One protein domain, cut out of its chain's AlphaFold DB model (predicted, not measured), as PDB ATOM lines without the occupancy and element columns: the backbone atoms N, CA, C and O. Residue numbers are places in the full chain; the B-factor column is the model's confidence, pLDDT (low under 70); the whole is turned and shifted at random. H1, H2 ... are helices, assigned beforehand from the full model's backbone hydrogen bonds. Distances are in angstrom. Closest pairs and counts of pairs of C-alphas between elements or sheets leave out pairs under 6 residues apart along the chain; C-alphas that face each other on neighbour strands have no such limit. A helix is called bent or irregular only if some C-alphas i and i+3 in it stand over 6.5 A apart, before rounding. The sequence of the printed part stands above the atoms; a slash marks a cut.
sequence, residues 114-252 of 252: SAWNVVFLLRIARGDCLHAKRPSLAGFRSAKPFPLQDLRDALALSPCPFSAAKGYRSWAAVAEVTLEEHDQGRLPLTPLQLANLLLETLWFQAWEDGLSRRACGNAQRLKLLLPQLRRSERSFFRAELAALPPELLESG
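This is residues 114 to 252 of the 252 residues of an uncharacterized protein of Chromobacterium violaceum (UniProt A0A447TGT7). Five helices make an up-and-down bundle, each running against the one before it in the chain, with H5 as its core and H1, H4, H6 and H7 round it. Short H2 packs on H5 at residues 206 to 208, H8 packs on H6, and residues 153 to 159, of which 153 to 155 belong to H3, stick out. The printed part has 139 residues with eight named helices, H1 to H8 in order, and no named strand: all helix. It is compact, with a radius of gyration of the C-alphas of 14.7 A and spans of 42 by 34 by 27 A.

Find C-alpha 191 at (147.252, 156.061, 189.599); from there H5 runs 26.0 A to C-alpha 209. Look next for H4, residues 171 to 183, H6, residues 213 to 228 and 24.0 A long, and H7, residues 231 to 242. H1, residues 116 to 126, begins at (143.227, 166.566, 195.097). The short ones are H2, residues 137 to 141, H3, residues 148 to 155, and H8, residues 247 to 250. H3 and H6 are only just irregular: C-alphas 149 and 152, and 224 and 227, are 6.9 A apart.

Start at the hub, H5. It forms a hairpin with H6, opposite ways at a shallow tilt of 21 degrees; the closest C-alphas, Leu 202 and Ala 215, are 4.8 A apart. H4 touches H5 at a steep tilt of 38 degrees, C-alphas of Ala 172 and Phe 204 5.0 A apart. Every O i to N i+4 pair is within hydrogen-bond range in H1, H2, H5 and H7, against 2 of 4 in H3, 8 of 9 in H4 and 10 of 12 in H6; H8 is too short for one.

The printed part has no cut. The link from H3 to H4 is long. Residues 130 to 131 and 251 to 252 are under pLDDT 70.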
ATOM      1  N   SER A 114     146.586 163.441 200.103       88.88
ATOM      2  CA  SER A 114     145.930 163.565 198.804       88.88
ATOM      3  C   SER A 114     146.444 164.740 197.969       88.88
ATOM      4  O   SER A 114     146.528 165.861 198.450       88.88
ATOM      5  N   ALA A 115     146.647 164.523 196.664       94.00
ATOM      6  CA  ALA A 115     146.928 165.598 195.704       94.00
ATOM      7  C   ALA A 115     145.670 166.340 195.190       94.00
ATOM      8  O   ALA A 115     145.773 167.168 194.284       94.00
ATOM      9  N   TRP A 116     144.463 166.042 195.696       95.50
ATOM     10  CA  TRP A 116     143.227 166.566 195.097       95.50
ATOM     11  C   TRP A 116     143.084 168.084 195.203       95.50
ATOM     12  O   TRP A 116     142.698 168.705 194.216       95.50
ATOM     13  N   ASN A 117     143.438 168.691 196.337       95.31
ATOM     14  CA  ASN A 117     143.386 170.148 196.482       95.31
ATOM     15  C   ASN A 117     144.312 170.849 195.487       95.31
ATOM     16  O   ASN A 117     143.894 171.808 194.842       95.31
ATOM     17  N   VAL A 118     145.526 170.323 195.303       95.56
ATOM     18  CA  VAL A 118     146.492 170.813 194.309       95.56
ATOM     19  C   VAL A 118     145.923 170.691 192.897       95.56
ATOM     20  O   VAL A 118     145.881 171.676 192.163       95.56
ATOM     21  N   VAL A 119     145.405 169.519 192.524       97.06
ATOM     22  CA  VAL A 119     144.783 169.298 191.207       97.06
ATOM     23  C   VAL A 119     143.612 170.255 190.973       97.06
ATOM     24  O   VAL A 119     143.515 170.863 189.908       97.06
ATOM     25  N   PHE A 120     142.708 170.410 191.943       97.38
ATOM     26  CA  PHE A 120     141.552 171.294 191.798       97.38
ATOM     27  C   PHE A 120     141.968 172.760 191.722       97.38
ATOM     28  O   PHE A 120     141.439 173.487 190.882       97.38
ATOM     29  N   LEU A 121     142.944 173.181 192.531       97.19
ATOM     30  CA  LEU A 121     143.497 174.529 192.489       97.19
ATOM     31  C   LEU A 121     144.052 174.840 191.100       97.19
ATOM     32  O   LEU A 121     143.689 175.857 190.516       97.19
ATOM     33  N   LEU A 122     144.883 173.947 190.558       97.19
ATOM     34  CA  LEU A 122     145.503 174.095 189.241       97.19
ATOM     35  C   LEU A 122     144.454 174.153 188.123       97.19
ATOM     36  O   LEU A 122     144.534 175.011 187.247       97.19
ATOM     37  N   ARG A 123     143.406 173.328 188.194       96.19
ATOM     38  CA  ARG A 123     142.290 173.367 187.233       96.19
ATOM     39  C   ARG A 123     141.485 174.651 187.289       96.19
ATOM     40  O   ARG A 123     141.087 175.168 186.246       96.19
ATOM     41  N   ILE A 124     141.225 175.158 188.490       97.31
ATOM     42  CA  ILE A 124     140.542 176.441 188.656       97.31
ATOM     43  C   ILE A 124     141.445 177.559 188.145       97.31
ATOM     44  O   ILE A 124     140.971 178.426 187.418       97.31
ATOM     45  N   ALA A 125     142.742 177.520 188.459       96.88
ATOM     46  CA  ALA A 125     143.721 178.494 187.992       96.88
ATOM     47  C   ALA A 125     143.805 178.526 186.467       96.88
ATOM     48  O   ALA A 125     143.752 179.602 185.883       96.88
ATOM     49  N   ARG A 126     143.843 177.362 185.815       94.06
ATOM     50  CA  ARG A 126     143.827 177.219 184.353       94.06
ATOM     51  C   ARG A 126     142.633 177.927 183.701       94.06
ATOM     52  O   ARG A 126     142.767 178.463 182.605       94.06
ATOM     53  N   GLY A 127     141.488 177.980 184.380       91.75
ATOM     54  CA  GLY A 127     140.301 178.669 183.886       91.75
ATOM     55  C   GLY A 127     139.585 177.915 182.759       91.75
ATOM     56  O   GLY A 127     139.813 176.724 182.540       91.75
ATOM     57  N   ASP A 128     138.706 178.616 182.039       80.31
ATOM     58  CA  ASP A 128     138.048 178.091 180.833       80.31
ATOM     59  C   ASP A 128     139.001 178.198 179.631       80.31
ATOM     60  O   ASP A 128     138.964 179.144 178.841       80.31
ATOM     61  N   CYS A 129     139.955 177.271 179.554       75.06
ATOM     62  CA  CYS A 129     140.852 177.192 178.409       75.06
ATOM     63  C   CYS A 129     140.101 176.681 177.176       75.06
ATOM     64  O   CYS A 129     139.362 175.699 177.238       75.06
ATOM     65  N   LEU A 130     140.339 177.318 176.028       64.38
ATOM     66  CA  LEU A 130     139.774 176.880 174.756       64.38
ATOM     67  C   LEU A 130     140.265 175.464 174.429       64.38
ATOM     68  O   LEU A 130     141.451 175.247 174.182       64.38
ATOM     69  N   HIS A 131     139.339 174.506 174.381       69.12
ATOM     70  CA  HIS A 131     139.619 173.117 174.011       69.12
ATOM     71  C   HIS A 131     139.678 172.974 172.484       69.12
ATOM     72  O   HIS A 131     138.879 172.268 171.862       69.12
ATOM     73  N   ALA A 132     140.620 173.678 171.855       79.38
ATOM     74  CA  ALA A 132     140.959 173.419 170.464       79.38
ATOM     75  C   ALA A 132     141.666 172.060 170.378       79.38
ATOM     76  O   ALA A 132     142.545 171.753 171.180       79.38
ATOM     77  N   LYS A 133     141.293 171.223 169.404       82.88
ATOM     78  CA  LYS A 133     142.038 169.986 169.142       82.88
ATOM     79  C   LYS A 133     143.387 170.351 168.530       82.88
ATOM     80  O   LYS A 133     143.404 171.030 167.508       82.88
ATOM     81  N   ARG A 134     144.480 169.855 169.123       86.19
ATOM     82  CA  ARG A 134     145.863 170.083 168.667       86.19
ATOM     83  C   ARG A 134     146.161 171.576 168.408       86.19
ATOM     84  O   ARG A 134     146.429 171.946 167.264       86.19
ATOM     85  N   PRO A 135     146.066 172.450 169.428       91.25
ATOM     86  CA  PRO A 135     146.378 173.865 169.261       91.25
ATOM     87  C   PRO A 135     147.852 174.051 168.890       91.25
ATOM     88  O   PRO A 135     148.699 173.248 169.279       91.25
ATOM     89  N   SER A 136     148.184 175.142 168.200       92.56
ATOM     90  CA  SER A 136     149.587 175.557 168.096       92.56
ATOM     91  C   SER A 136     150.120 175.933 169.480       92.56
ATOM     92  O   SER A 136     149.363 176.417 170.326       92.56
ATOM     93  N   LEU A 137     151.429 175.787 169.710       92.44
ATOM     94  CA  LEU A 137     152.035 176.194 170.981       92.44
ATOM     95  C   LEU A 137     151.757 177.672 171.308       92.44
ATOM     96  O   LEU A 137     151.435 178.003 172.444       92.44
ATOM     97  N   ALA A 138     151.815 178.558 170.309       92.25
ATOM     98  CA  ALA A 138     151.486 179.972 170.487       92.25
ATOM     99  C   ALA A 138     150.015 180.182 170.891       92.25
ATOM    100  O   ALA A 138     149.729 180.957 171.802       92.25
ATOM    101  N   GLY A 139     149.084 179.460 170.256       92.06
ATOM    102  CA  GLY A 139     147.662 179.502 170.604       92.06
ATOM    103  C   GLY A 139     147.397 178.974 172.012       92.06
ATOM    104  O   GLY A 139     146.686 179.609 172.785       92.06
ATOM    105  N   PHE A 140     148.036 177.869 172.390       93.06
ATOM    106  CA  PHE A 140     147.956 177.309 173.739       93.06
ATOM    107  C   PHE A 140     148.466 178.295 174.802       93.06
ATOM    108  O   PHE A 140     147.797 178.547 175.801       93.06
ATOM    109  N   ARG A 141     149.615 178.932 174.550       93.25
ATOM    110  CA  ARG A 141     150.216 179.925 175.454       93.25
ATOM    111  C   ARG A 141     149.450 181.247 175.529       93.25
ATOM    112  O   ARG A 141     149.705 182.035 176.432       93.25
ATOM    113  N   SER A 142     148.499 181.487 174.624       92.69
ATOM    114  CA  SER A 142     147.610 182.653 174.694       92.69
ATOM    115  C   SER A 142     146.534 182.541 175.783       92.69
ATOM    116  O   SER A 142     145.871 183.536 176.093       92.69
ATOM    117  N   ALA A 143     146.371 181.352 176.382       92.69
ATOM    118  CA  ALA A 143     145.533 181.162 177.556       92.69
ATOM    119  C   ALA A 143     145.950 182.111 178.692       92.69
ATOM    120  O   ALA A 143     147.130 182.422 178.869       92.69
ATOM    121  N   LYS A 144     144.965 182.547 179.484       92.69
ATOM    122  CA  LYS A 144     145.152 183.483 180.599       92.69
ATOM    123  C   LYS A 144     144.726 182.842 181.925       92.69
ATOM    124  O   LYS A 144     143.637 183.155 182.411       92.69
ATOM    125  N   PRO A 145     145.539 181.936 182.498       95.00
ATOM    126  CA  PRO A 145     145.330 181.438 183.850       95.00
ATOM    127  C   PRO A 145     145.198 182.561 184.879       95.00
ATOM    128  O   PRO A 145     145.656 183.688 184.669       95.00
ATOM    129  N   PHE A 146     144.616 182.223 186.025       95.69
ATOM    130  CA  PHE A 146     144.563 183.090 187.188       95.69
ATOM    131  C   PHE A 146     145.984 183.557 187.562       95.69
ATOM    132  O   PHE A 146     146.884 182.717 187.672       95.69
ATOM    133  N   PRO A 147     146.229 184.865 187.758       93.81
ATOM    134  CA  PRO A 147     147.564 185.353 188.082       93.81
ATOM    135  C   PRO A 147     148.027 184.829 189.445       93.81
ATOM    136  O   PRO A 147     147.342 185.015 190.450       93.81
ATOM    137  N   LEU A 148     149.198 184.191 189.508       91.81
ATOM    138  CA  LEU A 148     149.689 183.596 190.757       91.81
ATOM    139  C   LEU A 148     149.876 184.643 191.867       91.81
ATOM    140  O   LEU A 148     149.621 184.356 193.034       91.81
ATOM    141  N   GLN A 149     150.272 185.869 191.515       90.50
ATOM    142  CA  GLN A 149     150.432 186.961 192.478       90.50
ATOM    143  C   GLN A 149     149.126 187.328 193.201       90.50
ATOM    144  O   GLN A 149     149.172 187.799 194.335       90.50
ATOM    145  N   ASP A 150     147.974 187.044 192.589       93.69
ATOM    146  CA  ASP A 150     146.657 187.306 193.164       93.69
ATOM    147  C   ASP A 150     146.184 186.160 194.073       93.69
ATOM    148  O   ASP A 150     145.165 186.299 194.756       93.69
ATOM    149  N   LEU A 151     146.889 185.017 194.090       92.50
ATOM    150  CA  LEU A 151     146.458 183.814 194.804       92.50
ATOM    151  C   LEU A 151     146.337 184.080 196.300       92.50
ATOM    152  O   LEU A 151     145.309 183.774 196.893       92.50
ATOM    153  N   ARG A 152     147.345 184.708 196.912       91.56
ATOM    154  CA  ARG A 152     147.324 185.019 198.350       91.56
ATOM    155  C   ARG A 152     146.059 185.787 198.741       91.56
ATOM    156  O   ARG A 152     145.412 185.449 199.731       91.56
ATOM    157  N   ASP A 153     145.702 186.787 197.943       91.94
ATOM    158  CA  ASP A 153     144.555 187.650 198.209       91.94
ATOM    159  C   ASP A 153     143.229 186.925 197.902       91.94
ATOM    160  O   ASP A 153     142.223 187.144 198.578       91.94
ATOM    161  N   ALA A 154     143.219 186.007 196.928       92.94
ATOM    162  CA  ALA A 154     142.085 185.122 196.664       92.94
ATOM    163  C   ALA A 154     141.783 184.210 197.863       92.94
ATOM    164  O   ALA A 154     140.632 184.130 198.310       92.94
ATOM    165  N   LEU A 155     142.820 183.570 198.414       93.12
ATOM    166  CA  LEU A 155     142.690 182.663 199.552       93.12
ATOM    167  C   LEU A 155     142.297 183.413 200.826       93.12
ATOM    168  O   LEU A 155     141.435 182.935 201.553       93.12
ATOM    169  N   ALA A 156     142.883 184.592 201.066       89.62
ATOM    170  CA  ALA A 156     142.626 185.426 202.244       89.62
ATOM    171  C   ALA A 156     142.815 184.680 203.587       89.62
ATOM    172  O   ALA A 156     142.067 184.890 204.540       89.62
ATOM    173  N   LEU A 157     143.830 183.810 203.663       89.25
ATOM    174  CA  LEU A 157     144.176 183.006 204.841       89.25
ATOM    175  C   LEU A 157     145.604 183.301 205.310       89.25
ATOM    176  O   LEU A 157     146.492 183.574 204.499       89.25
ATOM    177  N   SER A 158     145.828 183.210 206.624       87.12
ATOM    178  CA  SER A 158     147.144 183.381 207.245       87.12
ATOM    179  C   SER A 158     147.456 182.214 208.196       87.12
ATOM    180  O   SER A 158     146.649 181.926 209.082       87.12
ATOM    181  N   PRO A 159     148.605 181.527 208.048       88.62
ATOM    182  CA  PRO A 159     149.523 181.613 206.908       88.62
ATOM    183  C   PRO A 159     148.852 181.164 205.597       88.62
ATOM    184  O   PRO A 159     147.900 180.390 205.616       88.62
ATOM    185  N   CYS A 160     149.344 181.643 204.452       89.44
ATOM    186  CA  CYS A 160     148.840 181.211 203.147       89.44
ATOM    187  C   CYS A 160     149.258 179.747 202.884       89.44
ATOM    188  O   CYS A 160     150.467 179.475 202.886       89.44
ATOM    189  N   PRO A 161     148.310 178.816 202.634       89.38
ATOM    190  CA  PRO A 161     148.631 177.401 202.438       89.38
ATOM    191  C   PRO A 161     149.458 177.174 201.168       89.38
ATOM    192  O   PRO A 161     150.358 176.338 201.160       89.38
ATOM    193  N   PHE A 162     149.248 178.008 200.144       87.81
ATOM    194  CA  PHE A 162     149.999 178.009 198.890       87.81
ATOM    195  C   PHE A 162     150.984 179.194 198.827       87.81
ATOM    196  O   PHE A 162     150.817 180.128 198.045       87.81
ATOM    197  N   SER A 163     152.001 179.195 199.698       87.00
ATOM    198  CA  SER A 163     153.019 180.256 199.763       87.00
ATOM    199  C   SER A 163     154.368 179.886 199.132       87.00
ATOM    200  O   SER A 163     154.797 178.733 199.142       87.00
ATOM    201  N   ALA A 164     155.106 180.903 198.674       87.19
ATOM    202  CA  ALA A 164     156.456 180.743 198.125       87.19
ATOM    203  C   ALA A 164     157.465 180.129 199.116       87.19
ATOM    204  O   ALA A 164     158.445 179.518 198.689       87.19
ATOM    205  N   ALA A 165     157.224 180.255 200.428       85.69
ATOM    206  CA  ALA A 165     158.036 179.621 201.468       85.69
ATOM    207  C   ALA A 165     158.001 178.083 201.392       85.69
ATOM    208  O   ALA A 165     158.956 177.435 201.805       85.69
ATOM    209  N   LYS A 166     156.939 177.514 200.810       84.00
ATOM    210  CA  LYS A 166     156.786 176.077 200.550       84.00
ATOM    211  C   LYS A 166     157.248 175.650 199.149       84.00
ATOM    212  O   LYS A 166     156.990 174.531 198.733       84.00
ATOM    213  N   GLY A 167     157.895 176.543 198.397       85.12
ATOM    214  CA  GLY A 167     158.340 176.276 197.022       85.12
ATOM    215  C   GLY A 167     157.345 176.684 195.931       85.12
ATOM    216  O   GLY A 167     157.682 176.629 194.751       85.12
ATOM    217  N   TYR A 168     156.163 177.190 196.290       88.62
ATOM    218  CA  TYR A 168     155.124 177.583 195.334       88.62
ATOM    219  C   TYR A 168     155.407 178.952 194.697       88.62
ATOM    220  O   TYR A 168     154.919 179.989 195.148       88.62
ATOM    221  N   ARG A 169     156.269 178.957 193.673       90.81
ATOM    222  CA  ARG A 169     156.767 180.170 192.989       90.81
ATOM    223  C   ARG A 169     156.195 180.380 191.583       90.81
ATOM    224  O   ARG A 169     156.250 181.497 191.080       90.81
ATOM    225  N   SER A 170     155.661 179.328 190.976       94.75
ATOM    226  CA  SER A 170     154.923 179.330 189.709       94.75
ATOM    227  C   SER A 170     153.790 178.299 189.797       94.75
ATOM    228  O   SER A 170     153.753 177.515 190.752       94.75
ATOM    229  N   TRP A 171     152.861 178.275 188.839       95.44
ATOM    230  CA  TRP A 171     151.822 177.242 188.839       95.44
ATOM    231  C   TRP A 171     152.408 175.861 188.543       95.44
ATOM    232  O   TRP A 171     151.996 174.882 189.165       95.44
ATOM    233  N   ALA A 172     153.420 175.784 187.671       94.94
ATOM    234  CA  ALA A 172     154.162 174.544 187.467       94.94
ATOM    235  C   ALA A 172     154.836 174.079 188.769       94.94
ATOM    236  O   ALA A 172     154.704 172.912 189.131       94.94
ATOM    237  N   ALA A 173     155.462 174.992 189.523       93.75
ATOM    238  CA  ALA A 173     156.125 174.664 190.787       93.75
ATOM    239  C   ALA A 173     155.160 174.092 191.843       93.75
ATOM    240  O   ALA A 173     155.535 173.198 192.596       93.75
ATOM    241  N   VAL A 174     153.907 174.569 191.889       91.94
ATOM    242  CA  VAL A 174     152.867 174.006 192.774       91.94
ATOM    243  C   VAL A 174     152.661 172.517 192.504       91.94
ATOM    244  O   VAL A 174     152.607 171.727 193.442       91.94
ATOM    245  N   ALA A 175     152.590 172.125 191.233       91.38
ATOM    246  CA  ALA A 175     152.416 170.731 190.847       91.38
ATOM    247  C   ALA A 175     153.711 169.908 191.009       91.38
ATOM    248  O   ALA A 175     153.656 168.741 191.395       91.38
ATOM    249  N   GLU A 176     154.870 170.506 190.709       94.12
ATOM    250  CA  GLU A 176     156.189 169.862 190.796       94.12
ATOM    251  C   GLU A 176     156.536 169.458 192.231       94.12
ATOM    252  O   GLU A 176     156.940 168.320 192.433       94.12
ATOM    253  N   VAL A 177     156.296 170.318 193.228       93.19
ATOM    254  CA  VAL A 177     156.548 169.980 194.643       93.19
ATOM    255  C   VAL A 177     155.778 168.720 195.054       93.19
ATOM    256  O   VAL A 177     156.359 167.790 195.606       93.19
ATOM    257  N   THR A 178     154.485 168.639 194.729       92.81
ATOM    258  CA  THR A 178     153.661 167.458 195.042       92.81
ATOM    259  C   THR A 178     154.120 166.214 194.274       92.81
ATOM    260  O   THR A 178     154.070 165.101 194.800       92.81
ATOM    261  N   LEU A 179     154.586 166.380 193.033       95.38
ATOM    262  CA  LEU A 179     155.117 165.279 192.229       95.38
ATOM    263  C   LEU A 179     156.454 164.767 192.785       95.38
ATOM    264  O   LEU A 179     156.670 163.560 192.828       95.38
ATOM    265  N   GLU A 180     157.320 165.654 193.271       94.88
ATOM    266  CA  GLU A 180     158.578 165.298 193.932       94.88
ATOM    267  C   GLU A 180     158.342 164.547 195.247       94.88
ATOM    268  O   GLU A 180     159.039 163.574 195.534       94.88
ATOM    269  N   GLU A 181     157.346 164.946 196.041       93.88
ATOM    270  CA  GLU A 181     156.954 164.198 197.241       93.88
ATOM    271  C   GLU A 181     156.473 162.785 196.907       93.88
ATOM    272  O   GLU A 181     156.789 161.838 197.636       93.88
ATOM    273  N   HIS A 182     155.751 162.629 195.795       95.75
ATOM    274  CA  HIS A 182     155.352 161.322 195.291       95.75
ATOM    275  C   HIS A 182     156.550 160.487 194.836       95.75
ATOM    276  O   HIS A 182     156.707 159.348 195.279       95.75
ATOM    277  N   ASP A 183     157.420 161.063 194.007       95.94
ATOM    278  CA  ASP A 183     158.595 160.389 193.449       95.94
ATOM    279  C   ASP A 183     159.590 159.975 194.552       95.94
ATOM    280  O   ASP A 183     160.286 158.968 194.426       95.94
ATOM    281  N   GLN A 184     159.615 160.701 195.674       95.94
ATOM    282  CA  GLN A 184     160.422 160.388 196.860       95.94
ATOM    283  C   GLN A 184     159.705 159.452 197.853       95.94
ATOM    284  O   GLN A 184     160.222 159.196 198.941       95.94
ATOM    285  N   GLY A 185     158.516 158.945 197.509       93.25
ATOM    286  CA  GLY A 185     157.746 157.994 198.317       93.25
ATOM    287  C   GLY A 185     157.099 158.585 199.573       93.25
ATOM    288  O   GLY A 185     156.519 157.840 200.360       93.25
ATOM    289  N   ARG A 186     157.167 159.908 199.772       92.12
ATOM    290  CA  ARG A 186     156.530 160.592 200.911       92.12
ATOM    291  C   ARG A 186     155.029 160.780 200.722       92.12
ATOM    292  O   ARG A 186     154.305 160.856 201.708       92.12
ATOM    293  N   LEU A 187     154.575 160.829 199.470       91.94
ATOM    294  CA  LEU A 187     153.172 160.992 199.108       91.94
ATOM    295  C   LEU A 187     152.733 159.882 198.134       91.94
ATOM    296  O   LEU A 187     152.814 160.047 196.915       91.94
ATOM    297  N   PRO A 188     152.297 158.710 198.622       92.81
ATOM    298  CA  PRO A 188     151.907 157.603 197.754       92.81
ATOM    299  C   PRO A 188     150.567 157.895 197.056       92.81
ATOM    300  O   PRO A 188     149.491 157.614 197.580       92.81
ATOM    301  N   LEU A 189     150.628 158.458 195.849       95.62
ATOM    302  CA  LEU A 189     149.458 158.793 195.046       95.62
ATOM    303  C   LEU A 189     148.904 157.566 194.324       95.62
ATOM    304  O   LEU A 189     149.638 156.768 193.740       95.62
ATOM    305  N   THR A 190     147.575 157.460 194.297       95.81
ATOM    306  CA  THR A 190     146.894 156.487 193.433       95.81
ATOM    307  C   THR A 190     147.153 156.801 191.950       95.81
ATOM    308  O   THR A 190     147.360 157.970 191.608       95.81
ATOM    309  N   PRO A 191     147.057 155.816 191.031       96.88
ATOM    310  CA  PRO A 191     147.252 156.061 189.599       96.88
ATOM    311  C   PRO A 191     146.383 157.196 189.048       96.88
ATOM    312  O   PRO A 191     146.847 158.003 188.248       96.88
ATOM    313  N   LEU A 192     145.133 157.309 189.509       97.38
ATOM    314  CA  LEU A 192     144.240 158.386 189.085       97.38
ATOM    315  C   LEU A 192     144.728 159.757 189.574       97.38
ATOM    316  O   LEU A 192     144.731 160.708 188.795       97.38
ATOM    317  N   GLN A 193     145.150 159.880 190.835       97.12
ATOM    318  CA  GLN A 193     145.686 161.140 191.360       97.12
ATOM    319  C   GLN A 193     146.968 161.545 190.639       97.12
ATOM    320  O   GLN A 193     147.073 162.691 190.211       97.12
ATOM    321  N   LEU A 194     147.887 160.600 190.429       97.75
ATOM    322  CA  LEU A 194     149.120 160.847 189.687       97.75
ATOM    323  C   LEU A 194     148.832 161.271 188.241       97.75
ATOM    324  O   LEU A 194     149.449 162.210 187.750       97.75
ATOM    325  N   ALA A 195     147.863 160.645 187.568       98.31
ATOM    326  CA  ALA A 195     147.485 161.020 186.207       98.31
ATOM    327  C   ALA A 195     146.916 162.444 186.125       98.31
ATOM    328  O   ALA A 195     147.267 163.199 185.220       98.31
ATOM    329  N   ASN A 196     146.062 162.828 187.082       97.88
ATOM    330  CA  ASN A 196     145.554 164.197 187.170       97.88
ATOM    331  C   ASN A 196     146.684 165.188 187.465       97.88
ATOM    332  O   ASN A 196     146.761 166.212 186.798       97.88
ATOM    333  N   LEU A 197     147.569 164.874 188.414       97.75
ATOM    334  CA  LEU A 197     148.693 165.738 188.760       97.75
ATOM    335  C   LEU A 197     149.625 165.937 187.560       97.75
ATOM    336  O   LEU A 197     149.876 167.074 187.193       97.75
ATOM    337  N   LEU A 198     150.044 164.858 186.887       97.94
ATOM    338  CA  LEU A 198     150.888 164.924 185.688       97.94
ATOM    339  C   LEU A 198     150.256 165.764 184.574       97.94
ATOM    340  O   LEU A 198     150.970 166.513 183.907       97.94
ATOM    341  N   LEU A 199     148.938 165.649 184.372       97.31
ATOM    342  CA  LEU A 199     148.216 166.463 183.396       97.31
ATOM    343  C   LEU A 199     148.284 167.956 183.740       97.31
ATOM    344  O   LEU A 199     148.532 168.768 182.855       97.31
ATOM    345  N   GLU A 200     148.069 168.334 184.998       97.19
ATOM    346  CA  GLU A 200     148.161 169.747 185.372       97.19
ATOM    347  C   GLU A 200     149.620 170.240 185.346       97.19
ATOM    348  O   GLU A 200     149.888 171.322 184.826       97.19
ATOM    349  N   THR A 201     150.580 169.425 185.804       96.88
ATOM    350  CA  THR A 201     152.016 169.739 185.742       96.88
ATOM    351  C   THR A 201     152.451 170.023 184.309       96.88
ATOM    352  O   THR A 201     153.026 171.076 184.039       96.88
ATOM    353  N   LEU A 202     152.166 169.111 183.372       96.00
ATOM    354  CA  LEU A 202     152.577 169.288 181.979       96.00
ATOM    355  C   LEU A 202     151.864 170.493 181.347       96.00
ATOM    356  O   LEU A 202     152.477 171.191 180.540       96.00
ATOM    357  N   TRP A 203     150.596 170.751 181.702       96.19
ATOM    358  CA  TRP A 203     149.829 171.873 181.159       96.19
ATOM    359  C   TRP A 203     150.488 173.205 181.529       96.19
ATOM    360  O   TRP A 203     150.777 174.018 180.649       96.19
ATOM    361  N   PHE A 204     150.804 173.399 182.814       96.88
ATOM    362  CA  PHE A 204     151.461 174.619 183.279       96.88
ATOM    363  C   PHE A 204     152.913 174.721 182.810       96.88
ATOM    364  O   PHE A 204     153.318 175.801 182.397       96.88
ATOM    365  N   GLN A 205     153.673 173.624 182.758       96.38
ATOM    366  CA  GLN A 205     155.023 173.642 182.177       96.38
ATOM    367  C   GLN A 205     155.004 174.060 180.701       96.38
ATOM    368  O   GLN A 205     155.823 174.871 180.280       96.38
ATOM    369  N   ALA A 206     154.060 173.546 179.910       95.50
ATOM    370  CA  ALA A 206     153.913 173.931 178.509       95.50
ATOM    371  C   ALA A 206     153.473 175.394 178.342       95.50
ATOM    372  O   ALA A 206     153.882 176.066 177.393       95.50
ATOM    373  N   TRP A 207     152.640 175.899 179.253       95.94
ATOM    374  CA  TRP A 207     152.165 177.280 179.225       95.94
ATOM    375  C   TRP A 207     153.268 178.277 179.637       95.94
ATOM    376  O   TRP A 207     153.507 179.257 178.921       95.94
ATOM    377  N   GLU A 208     153.986 177.997 180.732       95.69
ATOM    378  CA  GLU A 208     155.065 178.836 181.282       95.69
ATOM    379  C   GLU A 208     156.335 178.768 180.412       95.69
ATOM    380  O   GLU A 208     156.820 179.798 179.932       95.69
ATOM    381  N   ASP A 209     156.829 177.560 180.127       95.00
ATOM    382  CA  ASP A 209     158.142 177.343 179.501       95.00
ATOM    383  C   ASP A 209     158.063 177.025 177.999       95.00
ATOM    384  O   ASP A 209     159.067 177.086 177.289       95.00
ATOM    385  N   GLY A 210     156.881 176.699 177.471       94.06
ATOM    386  CA  GLY A 210     156.737 176.218 176.097       94.06
ATOM    387  C   GLY A 210     157.177 174.762 175.928       94.06
ATOM    388  O   GLY A 210     156.969 173.920 176.801       94.06
ATOM    389  N   LEU A 211     157.780 174.446 174.777       93.44
ATOM    390  CA  LEU A 211     158.296 173.107 174.494       93.44
ATOM    391  C   LEU A 211     159.565 172.853 175.321       93.44
ATOM    392  O   LEU A 211     160.671 173.205 174.916       93.44
ATOM    393  N   SER A 212     159.398 172.248 176.495       94.12
ATOM    394  CA  SER A 212     160.489 171.935 177.416       94.12
ATOM    395  C   SER A 212     160.652 170.428 177.604       94.12
ATOM    396  O   SER A 212     159.687 169.663 177.539       94.12
ATOM    397  N   ARG A 213     161.880 169.982 177.906       93.62
ATOM    398  CA  ARG A 213     162.151 168.566 178.227       93.62
ATOM    399  C   ARG A 213     161.293 168.067 179.392       93.62
ATOM    400  O   ARG A 213     160.876 166.914 179.381       93.62
ATOM    401  N   ARG A 214     161.017 168.937 180.372       93.75
ATOM    402  CA  ARG A 214     160.162 168.623 181.525       93.75
ATOM    403  C   ARG A 214     158.724 168.340 181.089       93.75
ATOM    404  O   ARG A 214     158.192 167.289 181.438       93.75
ATOM    405  N   ALA A 215     158.148 169.217 180.264       95.12
ATOM    406  CA  ALA A 215     156.788 169.051 179.761       95.12
ATOM    407  C   ALA A 215     156.646 167.773 178.912       95.12
ATOM    408  O   ALA A 215     155.737 166.978 179.152       95.12
ATOM    409  N   CYS A 216     157.585 167.519 177.990       95.38
ATOM    410  CA  CYS A 216     157.595 166.292 177.183       95.38
ATOM    411  C   CYS A 216     157.760 165.033 178.052       95.38
ATOM    412  O   CYS A 216     157.039 164.051 177.877       95.38
ATOM    413  N   GLY A 217     158.664 165.072 179.038       95.31
ATOM    414  CA  GLY A 217     158.882 163.969 179.974       95.31
ATOM    415  C   GLY A 217     157.634 163.636 180.794       95.31
ATOM    416  O   GLY A 217     157.253 162.471 180.892       95.31
ATOM    417  N   ASN A 218     156.939 164.645 181.325       96.50
ATOM    418  CA  ASN A 218     155.694 164.448 182.072       96.50
ATOM    419  C   ASN A 218     154.536 163.981 181.179       96.50
ATOM    420  O   ASN A 218     153.749 163.131 181.602       96.50
ATOM    421  N   ALA A 219     154.467 164.440 179.925       96.38
ATOM    422  CA  ALA A 219     153.526 163.901 178.947       96.38
ATOM    423  C   ALA A 219     153.771 162.406 178.684       96.38
ATOM    424  O   ALA A 219     152.822 161.619 178.643       96.38
ATOM    425  N   GLN A 220     155.035 161.986 178.578       95.88
ATOM    426  CA  GLN A 220     155.385 160.577 178.414       95.88
ATOM    427  C   GLN A 220     155.079 159.748 179.669       95.88
ATOM    428  O   GLN A 220     154.489 158.671 179.557       95.88
ATOM    429  N   ARG A 221     155.384 160.263 180.869       97.00
ATOM    430  CA  ARG A 221     154.986 159.636 182.146       97.00
ATOM    431  C   ARG A 221     153.474 159.416 182.208       97.00
ATOM    432  O   ARG A 221     153.035 158.318 182.543       97.00
ATOM    433  N   LEU A 222     152.675 160.415 181.819       97.75
ATOM    434  CA  LEU A 222     151.216 160.297 181.784       97.75
ATOM    435  C   LEU A 222     150.762 159.220 180.792       97.75
ATOM    436  O   LEU A 222     149.943 158.376 181.152       97.75
ATOM    437  N   LYS A 223     151.318 159.188 179.573       96.50
ATOM    438  CA  LYS A 223     151.009 158.152 178.568       96.50
ATOM    439  C   LYS A 223     151.288 156.738 179.083       96.50
ATOM    440  O   LYS A 223     150.446 155.859 178.899       96.50
ATOM    441  N   LEU A 224     152.432 156.532 179.736       96.94
ATOM    442  CA  LEU A 224     152.829 155.244 180.318       96.94
ATOM    443  C   LEU A 224     151.941 154.824 181.495       96.94
ATOM    444  O   LEU A 224     151.763 153.632 181.731       96.94
ATOM    445  N   LEU A 225     151.355 155.788 182.207       97.81
ATOM    446  CA  LEU A 225     150.437 155.541 183.317       97.81
ATOM    447  C   LEU A 225     149.025 155.155 182.851       97.81
ATOM    448  O   LEU A 225     148.338 154.405 183.546       97.81
ATOM    449  N   LEU A 226     148.586 155.613 181.669       97.56
ATOM    450  CA  LEU A 226     147.217 155.393 181.181       97.56
ATOM    451  C   LEU A 226     146.739 153.933 181.247       97.56
ATOM    452  O   LEU A 226     145.590 153.737 181.639       97.56
ATOM    453  N   PRO A 227     147.531 152.897 180.896       97.50
ATOM    454  CA  PRO A 227     147.078 151.507 180.974       97.50
ATOM    455  C   PRO A 227     146.597 151.074 182.368       97.50
ATOM    456  O   PRO A 227     145.751 150.187 182.452       97.50
ATOM    457  N   GLN A 228     147.072 151.723 183.437       97.50
ATOM    458  CA  GLN A 228     146.695 151.424 184.824       97.50
ATOM    459  C   GLN A 228     145.328 152.006 185.227       97.50
ATOM    460  O   GLN A 228     144.784 151.647 186.268       97.50
ATOM    461  N   LEU A 229     144.760 152.905 184.419       97.88
ATOM    462  CA  LEU A 229     143.496 153.584 184.712       97.88
ATOM    463  C   LEU A 229     142.287 152.804 184.185       97.88
ATOM    464  O   LEU A 229     142.393 152.014 183.240       97.88
ATOM    465  N   ARG A 230     141.096 153.076 184.730       97.31
ATOM    466  CA  ARG A 230     139.820 152.534 184.233       97.31
ATOM    467  C   ARG A 230     139.522 153.050 182.824       97.31
ATOM    468  O   ARG A 230     140.006 154.095 182.400       97.31
ATOM    469  N   ARG A 231     138.669 152.346 182.073       95.62
ATOM    470  CA  ARG A 231     138.351 152.704 180.675       95.62
ATOM    471  C   ARG A 231     137.851 154.148 180.515       95.62
ATOM    472  O   ARG A 231     138.298 154.826 179.594       95.62
ATOM    473  N   SER A 232     136.942 154.595 181.381       92.44
ATOM    474  CA  SER A 232     136.398 155.960 181.356       92.44
ATOM    475  C   SER A 232     137.474 157.009 181.646       92.44
ATOM    476  O   SER A 232     137.597 157.977 180.901       92.44
ATOM    477  N   GLU A 233     138.317 156.768 182.651       96.69
ATOM    478  CA  GLU A 233     139.453 157.625 183.015       96.69
ATOM    479  C   GLU A 233     140.458 157.731 181.859       96.69
ATOM    480  O   GLU A 233     140.837 158.828 181.458       96.69
ATOM    481  N   ARG A 234     140.824 156.604 181.233       97.25
ATOM    482  CA  ARG A 234     141.698 156.600 180.046       97.25
ATOM    483  C   ARG A 234     141.133 157.436 178.906       97.25
ATOM    484  O   ARG A 234     141.894 158.109 178.217       97.25
ATOM    485  N   SER A 235     139.822 157.361 178.678       95.81
ATOM    486  CA  SER A 235     139.164 158.148 177.634       95.81
ATOM    487  C   SER A 235     139.280 159.644 177.914       95.81
ATOM    488  O   SER A 235     139.591 160.400 176.998       95.81
ATOM    489  N   PHE A 236     139.085 160.050 179.171       94.94
ATOM    490  CA  PHE A 236     139.257 161.433 179.610       94.94
ATOM    491  C   PHE A 236     140.686 161.929 179.351       94.94
ATOM    492  O   PHE A 236     140.872 162.888 178.609       94.94
ATOM    493  N   PHE A 237     141.711 161.232 179.850       96.75
ATOM    494  CA  PHE A 237     143.097 161.686 179.681       96.75
ATOM    495  C   PHE A 237     143.574 161.671 178.228       96.75
ATOM    496  O   PHE A 237     144.373 162.515 177.840       96.75
ATOM    497  N   ARG A 238     143.083 160.751 177.390       94.94
ATOM    498  CA  ARG A 238     143.366 160.786 175.945       94.94
ATOM    499  C   ARG A 238     142.774 162.024 175.276       94.94
ATOM    500  O   ARG A 238     143.418 162.583 174.392       94.94
ATOM    501  N   ALA A 239     141.572 162.434 175.680       93.38
ATOM    502  CA  ALA A 239     140.947 163.650 175.174       93.38
ATOM    503  C   ALA A 239     141.715 164.901 175.628       93.38
ATOM    504  O   ALA A 239     142.025 165.741 174.788       93.38
ATOM    505  N   GLU A 240     142.101 164.970 176.906       93.88
ATOM    506  CA  GLU A 240     142.920 166.068 177.437       93.88
ATOM    507  C   GLU A 240     144.284 166.141 176.736       93.88
ATOM    508  O   GLU A 240     144.686 167.212 176.295       93.88
ATOM    509  N   LEU A 241     144.968 165.006 176.539       93.94
ATOM    510  CA  LEU A 241     146.231 164.967 175.797       93.94
ATOM    511  C   LEU A 241     146.057 165.473 174.357       93.94
ATOM    512  O   LEU A 241     146.893 166.220 173.866       93.94
ATOM    513  N   ALA A 242     144.963 165.123 173.677       91.75
ATOM    514  CA  ALA A 242     144.688 165.596 172.319       91.75
ATOM    515  C   ALA A 242     144.383 167.109 172.227       91.75
ATOM    516  O   ALA A 242     144.408 167.670 171.127       91.75
ATOM    517  N   ALA A 243     144.091 167.762 173.356       91.88
ATOM    518  CA  ALA A 243     143.909 169.209 173.463       91.88
ATOM    519  C   ALA A 243     145.222 169.964 173.755       91.88
ATOM    520  O   ALA A 243     145.215 171.185 173.896       91.88
ATOM    521  N   LEU A 244     146.358 169.262 173.821       92.31
ATOM    522  CA  LEU A 244     147.681 169.860 173.989       92.31
ATOM    523  C   LEU A 244     148.381 170.086 172.641       92.31
ATOM    524  O   LEU A 244     148.058 169.406 171.658       92.31
ATOM    525  N   PRO A 245     149.373 170.996 172.594       93.19
ATOM    526  CA  PRO A 245     150.266 171.126 171.451       93.19
ATOM    527  C   PRO A 245     150.883 169.774 171.049       93.19
ATOM    528  O   PRO A 245     151.459 169.091 171.903       93.19
ATOM    529  N   PRO A 246     150.759 169.351 169.776       91.44
ATOM    530  CA  PRO A 246     151.231 168.040 169.329       91.44
ATOM    531  C   PRO A 246     152.740 167.847 169.514       91.44
ATOM    532  O   PRO A 246     153.179 166.736 169.807       91.44
ATOM    533  N   GLU A 247     153.521 168.924 169.443       90.06
ATOM    534  CA  GLU A 247     154.977 168.911 169.598       90.06
ATOM    535  C   GLU A 247     155.402 168.368 170.973       90.06
ATOM    536  O   GLU A 247     156.438 167.712 171.087       90.06
ATOM    537  N   LEU A 248     154.578 168.562 172.011       86.62
ATOM    538  CA  LEU A 248     154.803 168.016 173.359       86.62
ATOM    539  C   LEU A 248     154.643 166.494 173.412       86.62
ATOM    540  O   LEU A 248     155.196 165.836 174.291       86.62
ATOM    541  N   LEU A 249     153.839 165.934 172.508       86.00
ATOM    542  CA  LEU A 249     153.505 164.514 172.474       86.00
ATOM    543  C   LEU A 249     154.386 163.733 171.502       86.00
ATOM    544  O   LEU A 249     154.477 162.516 171.646       86.00
ATOM    545  N   GLU A 250     154.971 164.403 170.516       81.12
ATOM    546  CA  GLU A 250     155.804 163.807 169.467       81.12
ATOM    547  C   GLU A 250     157.300 163.802 169.837       81.12
ATOM    548  O   GLU A 250     158.064 163.021 169.283       81.12
ATOM    549  N   SER A 251     157.711 164.624 170.811       61.84
ATOM    550  CA  SER A 251     159.113 164.797 171.234       61.84
ATOM    551  C   SER A 251     159.556 163.876 172.389       61.84
ATOM    552  O   SER A 251     160.488 164.225 173.117       61.84
ATOM    553  N   GLY A 252     158.858 162.758 172.615       54.22
ATOM    554  CA  GLY A 252     159.070 161.837 173.744       54.22
ATOM    555  C   GLY A 252     159.495 160.437 173.334       54.22
ATOM    556  O   GLY A 252     159.163 160.030 172.199       54.22
TER     557      GLY A 252